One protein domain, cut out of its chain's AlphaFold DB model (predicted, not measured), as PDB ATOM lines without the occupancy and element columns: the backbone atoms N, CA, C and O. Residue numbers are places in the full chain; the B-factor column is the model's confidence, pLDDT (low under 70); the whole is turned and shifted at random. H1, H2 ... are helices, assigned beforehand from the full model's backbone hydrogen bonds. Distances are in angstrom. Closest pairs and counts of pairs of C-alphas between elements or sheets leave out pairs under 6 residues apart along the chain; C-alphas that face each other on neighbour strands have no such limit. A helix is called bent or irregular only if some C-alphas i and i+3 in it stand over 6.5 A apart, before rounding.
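Overview. This is residues 117 to 169 of the 189 residues of an uncharacterized protein of Gossypium raimondii (UniProt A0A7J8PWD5). One long straight helix, H2, makes nearly the whole length, and the short helix H1 folds back beside its first part, giving the outline of a J with a short hook. H1 and the link after it make the hook, and residues 141 to 169 of H2 stick out as a long bare arm. The printed part has 53 residues, with two named helices, H1 then H2, and no named strand; the class is all helix. The whole is extended, with a radius of gyration of the C-alphas of 19.1 A, and spans 60 by 18 by 8 A, a rod.

Arrangement. H2, residues 130 to 169, is the longest helix, with 40 residues. H1, residues 117 to 124, and H2 are near each other, with 6 pairs of C-alphas within 10 A and no pair within 8 A. The link between them, 5 residues, is tight. Residues 141 to 169, which belong to H2, stand free. Residues 122 to 127, of which 122 to 124 belong to H1, stand free, and so do residues 129 to 135, of which 130 to 135 belong to H2. In H1 and H2 every O i to N i+4 pair is within hydrogen-bond range.

Along the chain. H2 runs from C-alpha 130 at (211.434, 194.421, 368.014) to C-alpha 169 at (242.970, 199.169, 318.665), a length of 58.8 A, and is not bent. H1 begins at C-alpha 117, at (214.792, 186.544, 352.711), and measures 10.6 A from first to last C-alpha.

Size, cuts and confidence. The two C-alphas farthest apart are those of Ser 127 and Ala 169, at 60.2 A. The printed part has no cut. The mean pLDDT of the printed part is 85.3; residues 122 to 128 are under 70.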
ATOM      1  N   GLU A 117     215.124 186.194 351.330       73.50
ATOM      2  CA  GLU A 117     214.792 186.544 352.711       73.50
ATOM      3  C   GLU A 117     213.709 187.637 352.805       73.50
ATOM      4  O   GLU A 117     213.044 187.754 353.829       73.50
ATOM      5  N   GLU A 118     213.509 188.452 351.759       76.38
ATOM      6  CA  GLU A 118     212.386 189.407 351.711       76.38
ATOM      7  C   GLU A 118     211.060 188.686 351.447       76.38
ATOM      8  O   GLU A 118     210.046 189.022 352.064       76.38
ATOM      9  N   LEU A 119     211.085 187.648 350.603       73.06
ATOM     10  CA  LEU A 119     209.932 186.785 350.343       73.06
ATOM     11  C   LEU A 119     209.495 186.051 351.619       73.06
ATOM     12  O   LEU A 119     208.307 186.006 351.936       73.06
ATOM     13  N   GLU A 120     210.447 185.531 352.396       71.69
ATOM     14  CA  GLU A 120     210.170 184.853 353.670       71.69
ATOM     15  C   GLU A 120     209.491 185.783 354.690       71.69
ATOM     16  O   GLU A 120     208.530 185.387 355.352       71.69
ATOM     17  N   VAL A 121     209.922 187.048 354.766       73.19
ATOM     18  CA  VAL A 121     209.298 188.063 355.631       73.19
ATOM     19  C   VAL A 121     207.889 188.425 355.159       73.19
ATOM     20  O   VAL A 121     207.000 188.614 355.993       73.19
ATOM     21  N   ALA A 122     207.665 188.526 353.846       68.69
ATOM     22  CA  ALA A 122     206.343 188.805 353.292       68.69
ATOM     23  C   ALA A 122     205.339 187.684 353.623       68.69
ATOM     24  O   ALA A 122     204.197 187.969 353.982       68.69
ATOM     25  N   VAL A 123     205.786 186.423 353.576       68.62
ATOM     26  CA  VAL A 123     204.969 185.236 353.884       68.62
ATOM     27  C   VAL A 123     204.684 185.096 355.382       68.62
ATOM     28  O   VAL A 123     203.571 184.733 355.760       68.62
ATOM     29  N   GLN A 124     205.654 185.394 356.252       63.75
ATOM     30  CA  GLN A 124     205.499 185.225 357.706       63.75
ATOM     31  C   GLN A 124     204.612 186.292 358.370       63.75
ATOM     32  O   GLN A 124     204.180 186.107 359.507       63.75
ATOM     33  N   GLY A 125     204.275 187.375 357.663       56.94
ATOM     34  CA  GLY A 125     203.419 188.436 358.189       56.94
ATOM     35  C   GLY A 125     204.090 189.266 359.295       56.94
ATOM     36  O   GLY A 125     205.097 188.904 359.893       56.94
ATOM     37  N   ALA A 126     203.537 190.449 359.571       55.81
ATOM     38  CA  ALA A 126     204.152 191.488 360.405       55.81
ATOM     39  C   ALA A 126     204.257 191.178 361.924       55.81
ATOM     40  O   ALA A 126     204.464 192.110 362.712       55.81
ATOM     41  N   SER A 127     204.143 189.915 362.355       55.94
ATOM     42  CA  SER A 127     204.245 189.473 363.757       55.94
ATOM     43  C   SER A 127     205.697 189.274 364.216       55.94
ATOM     44  O   SER A 127     206.032 188.283 364.856       55.94
ATOM     45  N   ASN A 128     206.566 190.225 363.880       66.56
ATOM     46  CA  ASN A 128     207.988 190.178 364.209       66.56
ATOM     47  C   ASN A 128     208.273 191.013 365.459       66.56
ATOM     48  O   ASN A 128     207.838 192.169 365.553       66.56
ATOM     49  N   SER A 129     209.022 190.446 366.409       82.44
ATOM     50  CA  SER A 129     209.444 191.156 367.617       82.44
ATOM     51  C   SER A 129     210.307 192.378 367.264       82.44
ATOM     52  O   SER A 129     210.825 192.519 366.150       82.44
ATOM     53  N   PHE A 130     210.512 193.294 368.218       84.19
ATOM     54  CA  PHE A 130     211.434 194.421 368.014       84.19
ATOM     55  C   PHE A 130     212.859 193.959 367.667       84.19
ATOM     56  O   PHE A 130     213.545 194.628 366.889       84.19
ATOM     57  N   ALA A 131     213.289 192.816 368.211       85.56
ATOM     58  CA  ALA A 131     214.578 192.215 367.895       85.56
ATOM     59  C   ALA A 131     214.627 191.744 366.434       85.56
ATOM     60  O   ALA A 131     215.575 192.085 365.724       85.56
ATOM     61  N   ASP A 132     213.572 191.084 365.954       83.12
ATOM     62  CA  ASP A 132     213.478 190.579 364.577       83.12
ATOM     63  C   ASP A 132     213.442 191.726 363.560       83.12
ATOM     64  O   ASP A 132     214.165 191.715 362.564       83.12
ATOM     65  N   ARG A 133     212.689 192.796 363.849       83.38
ATOM     66  CA  ARG A 133     212.665 194.015 363.016       83.38
ATOM     67  C   ARG A 133     214.042 194.671 362.915       83.38
ATOM     68  O   ARG A 133     214.439 195.136 361.843       83.38
ATOM     69  N   ARG A 134     214.786 194.718 364.026       86.81
ATOM     70  CA  ARG A 134     216.158 195.243 364.044       86.81
ATOM     71  C   ARG A 134     217.102 194.342 363.249       86.81
ATOM     72  O   ARG A 134     217.887 194.864 362.458       86.81
ATOM     73  N   ALA A 135     217.021 193.027 363.440       86.75
ATOM     74  CA  ALA A 135     217.824 192.053 362.708       86.75
ATOM     75  C   ALA A 135     217.588 192.165 361.194       86.75
ATOM     76  O   ALA A 135     218.555 192.274 360.439       86.75
ATOM     77  N   LEU A 136     216.326 192.281 360.763       85.75
ATOM     78  CA  LEU A 136     215.956 192.482 359.362       85.75
ATOM     79  C   LEU A 136     216.555 193.770 358.782       85.75
ATOM     80  O   LEU A 136     217.143 193.755 357.703       85.75
ATOM     81  N   LYS A 137     216.475 194.892 359.509       89.00
ATOM     82  CA  LYS A 137     217.080 196.159 359.065       89.00
ATOM     83  C   LYS A 137     218.600 196.046 358.912       89.00
ATOM     84  O   LYS A 137     219.157 196.566 357.948       89.00
ATOM     85  N   ILE A 138     219.267 195.361 359.843       90.00
ATOM     86  CA  ILE A 138     220.712 195.106 359.768       90.00
ATOM     87  C   ILE A 138     221.040 194.222 358.559       90.00
ATOM     88  O   ILE A 138     221.989 194.524 357.836       90.00
ATOM     89  N   ALA A 139     220.266 193.162 358.319       89.38
ATOM     90  CA  ALA A 139     220.447 192.275 357.172       89.38
ATOM     91  C   ALA A 139     220.284 193.033 355.843       89.38
ATOM     92  O   ALA A 139     221.176 192.971 354.997       89.38
ATOM     93  N   ARG A 140     219.221 193.840 355.709       90.31
ATOM     94  CA  ARG A 140     218.991 194.725 354.552       90.31
ATOM     95  C   ARG A 140     220.160 195.678 354.319       90.31
ATOM     96  O   ARG A 140     220.666 195.757 353.205       90.31
ATOM     97  N   PHE A 141     220.639 196.343 355.372       92.62
ATOM     98  CA  PHE A 141     221.776 197.261 355.271       92.62
ATOM     99  C   PHE A 141     223.063 196.553 354.821       92.62
ATOM    100  O   PHE A 141     223.762 197.039 353.934       92.62
ATOM    101  N   LYS A 142     223.371 195.381 355.394       93.12
ATOM    102  CA  LYS A 142     224.533 194.575 354.985       93.12
ATOM    103  C   LYS A 142     224.429 194.137 353.522       93.12
ATOM    104  O   LYS A 142     225.419 194.232 352.799       93.12
ATOM    105  N   ARG A 143     223.243 193.700 353.083       90.50
ATOM    106  CA  ARG A 143     222.980 193.301 351.693       90.50
ATOM    107  C   ARG A 143     223.168 194.472 350.734       90.50
ATOM    108  O   ARG A 143     223.870 194.320 349.741       90.50
ATOM    109  N   GLN A 144     222.599 195.633 351.057       93.06
ATOM    110  CA  GLN A 144     222.763 196.850 350.265       93.06
ATOM    111  C   GLN A 144     224.249 197.200 350.104       93.06
ATOM    112  O   GLN A 144     224.725 197.336 348.981       93.06
ATOM    113  N   ARG A 145     225.011 197.229 351.206       95.50
ATOM    114  CA  ARG A 145     226.462 197.475 351.171       95.50
ATOM    115  C   ARG A 145     227.224 196.468 350.308       95.50
ATOM    116  O   ARG A 145     228.130 196.855 349.575       95.50
ATOM    117  N   ALA A 146     226.887 195.182 350.400       94.69
ATOM    118  CA  ALA A 146     227.524 194.142 349.594       94.69
ATOM    119  C   ALA A 146     227.200 194.300 348.097       94.69
ATOM    120  O   ALA A 146     228.087 194.148 347.255       94.69
ATOM    121  N   ALA A 147     225.953 194.645 347.765       93.81
ATOM    122  CA  ALA A 147     225.530 194.908 346.393       93.81
ATOM    123  C   ALA A 147     226.229 196.145 345.807       93.81
ATOM    124  O   ALA A 147     226.742 196.081 344.692       93.81
ATOM    125  N   GLU A 148     226.320 197.237 346.570       94.88
ATOM    126  CA  GLU A 148     227.043 198.455 346.183       94.88
ATOM    127  C   GLU A 148     228.534 198.180 345.942       94.88
ATOM    128  O   GLU A 148     229.079 198.591 344.917       94.88
ATOM    129  N   ALA A 149     229.190 197.425 346.833       96.94
ATOM    130  CA  ALA A 149     230.592 197.043 346.668       96.94
ATOM    131  C   ALA A 149     230.815 196.221 345.386       96.94
ATOM    132  O   ALA A 149     231.708 196.529 344.595       96.94
ATOM    133  N   LYS A 150     229.957 195.223 345.137       97.12
ATOM    134  CA  LYS A 150     230.013 194.397 343.923       97.12
ATOM    135  C   LYS A 150     229.764 195.221 342.656       97.12
ATOM    136  O   LYS A 150     230.401 194.994 341.630       97.12
ATOM    137  N   LEU A 151     228.851 196.190 342.713       95.69
ATOM    138  CA  LEU A 151     228.555 197.078 341.592       95.69
ATOM    139  C   LEU A 151     229.765 197.955 341.235       95.69
ATOM    140  O   LEU A 151     230.065 198.125 340.052       95.69
ATOM    141  N   THR A 152     230.482 198.469 342.235       95.81
ATOM    142  CA  THR A 152     231.737 199.212 342.034       95.81
ATOM    143  C   THR A 152     232.811 198.330 341.401       95.81
ATOM    144  O   THR A 152     233.382 198.712 340.381       95.81
ATOM    145  N   GLU A 153     233.013 197.112 341.908       97.06
ATOM    146  CA  GLU A 153     233.983 196.162 341.344       97.06
ATOM    147  C   GLU A 153     233.702 195.855 339.859       97.06
ATOM    148  O   GLU A 153     234.606 195.868 339.016       97.06
ATOM    149  N   ILE A 154     232.430 195.620 339.511       95.94
ATOM    150  CA  ILE A 154     232.011 195.358 338.127       95.94
ATOM    151  C   ILE A 154     232.296 196.569 337.230       95.94
ATOM    152  O   ILE A 154     232.798 196.391 336.115       95.94
ATOM    153  N   LYS A 155     232.011 197.793 337.698       93.38
ATOM    154  CA  LYS A 155     232.296 199.033 336.957       93.38
ATOM    155  C   LYS A 155     233.791 199.192 336.693       93.38
ATOM    156  O   LYS A 155     234.188 199.344 335.542       93.38
ATOM    157  N   GLU A 156     234.628 199.037 337.714       95.31
ATOM    158  CA  GLU A 156     236.085 199.126 337.572       95.31
ATOM    159  C   GLU A 156     236.648 198.059 336.624       95.31
ATOM    160  O   GLU A 156     237.589 198.304 335.864       95.31
ATOM    161  N   ARG A 157     236.099 196.837 336.661       95.06
ATOM    162  CA  ARG A 157     236.483 195.765 335.732       95.06
ATOM    163  C   ARG A 157     236.087 196.108 334.297       95.06
ATOM    164  O   ARG A 157     236.870 195.841 333.383       95.06
ATOM    165  N   LYS A 158     234.904 196.693 334.089       92.50
ATOM    166  CA  LYS A 158     234.443 197.161 332.775       92.50
ATOM    167  C   LYS A 158     235.355 198.266 332.233       92.50
ATOM    168  O   LYS A 158     235.860 198.126 331.125       92.50
ATOM    169  N   GLU A 159     235.667 199.281 333.033       93.38
ATOM    170  CA  GLU A 159     236.564 200.378 332.642       93.38
ATOM    171  C   GLU A 159     237.990 199.904 332.327       93.38
ATOM    172  O   GLU A 159     238.636 200.398 331.402       93.38
ATOM    173  N   ARG A 160     238.511 198.929 333.085       93.75
ATOM    174  CA  ARG A 160     239.804 198.296 332.777       93.75
ATOM    175  C   ARG A 160     239.776 197.611 331.413       93.75
ATOM    176  O   ARG A 160     240.676 197.842 330.612       93.75
ATOM    177  N   ARG A 161     238.732 196.826 331.130       91.94
ATOM    178  CA  ARG A 161     238.560 196.154 329.831       91.94
ATOM    179  C   ARG A 161     238.462 197.154 328.682       91.94
ATOM    180  O   ARG A 161     239.147 196.971 327.686       91.94
ATOM    181  N   GLU A 162     237.674 198.214 328.835       91.44
ATOM    182  CA  GLU A 162     237.524 199.259 327.811       91.44
ATOM    183  C   GLU A 162     238.830 200.012 327.534       91.44
ATOM    184  O   GLU A 162     239.117 200.360 326.390       91.44
ATOM    185  N   ARG A 163     239.652 200.256 328.561       91.19
ATOM    186  CA  ARG A 163     240.989 200.838 328.367       91.19
ATOM    187  C   ARG A 163     241.912 199.891 327.606       91.19
ATOM    188  O   ARG A 163     242.595 200.335 326.689       91.19
ATOM    189  N   SER A 164     241.907 198.602 327.949       90.88
ATOM    190  CA  SER A 164     242.711 197.596 327.250       90.88
ATOM    191  C   SER A 164     242.304 197.433 325.783       90.88
ATOM    192  O   SER A 164     243.180 197.360 324.928       90.88
ATOM    193  N   THR A 165     241.004 197.419 325.466       87.38
ATOM    194  CA  THR A 165     240.539 197.310 324.072       87.38
ATOM    195  C   THR A 165     240.879 198.553 323.256       87.38
ATOM    196  O   THR A 165     241.334 198.423 322.123       87.38
ATOM    197  N   LYS A 166     240.731 199.753 323.834       86.31
ATOM    198  CA  LYS A 166     241.155 201.005 323.186       86.31
ATOM    199  C   LYS A 166     242.659 201.023 322.920       86.31
ATOM    200  O   LYS A 166     243.064 201.386 321.825       86.31
ATOM    201  N   ALA A 167     243.475 200.599 323.886       85.50
ATOM    202  CA  ALA A 167     244.922 200.504 323.701       85.50
ATOM    203  C   ALA A 167     245.291 199.513 322.583       85.50
ATOM    204  O   ALA A 167     246.100 199.846 321.726       85.50
ATOM    205  N   ALA A 168     244.646 198.342 322.535       83.81
ATOM    206  CA  ALA A 168     244.883 197.348 321.487       83.81
ATOM    207  C   ALA A 168     244.511 197.860 320.082       83.81
ATOM    208  O   ALA A 168     245.273 197.643 319.148       83.81
ATOM    209  N   ALA A 169     243.391 198.578 319.940       81.50
ATOM    210  CA  ALA A 169     242.970 199.169 318.665       81.50
ATOM    211  C   ALA A 169     243.894 200.303 318.180       81.50
ATOM    212  O   ALA A 169     243.984 200.556 316.985       81.50
TER     213      ALA A 169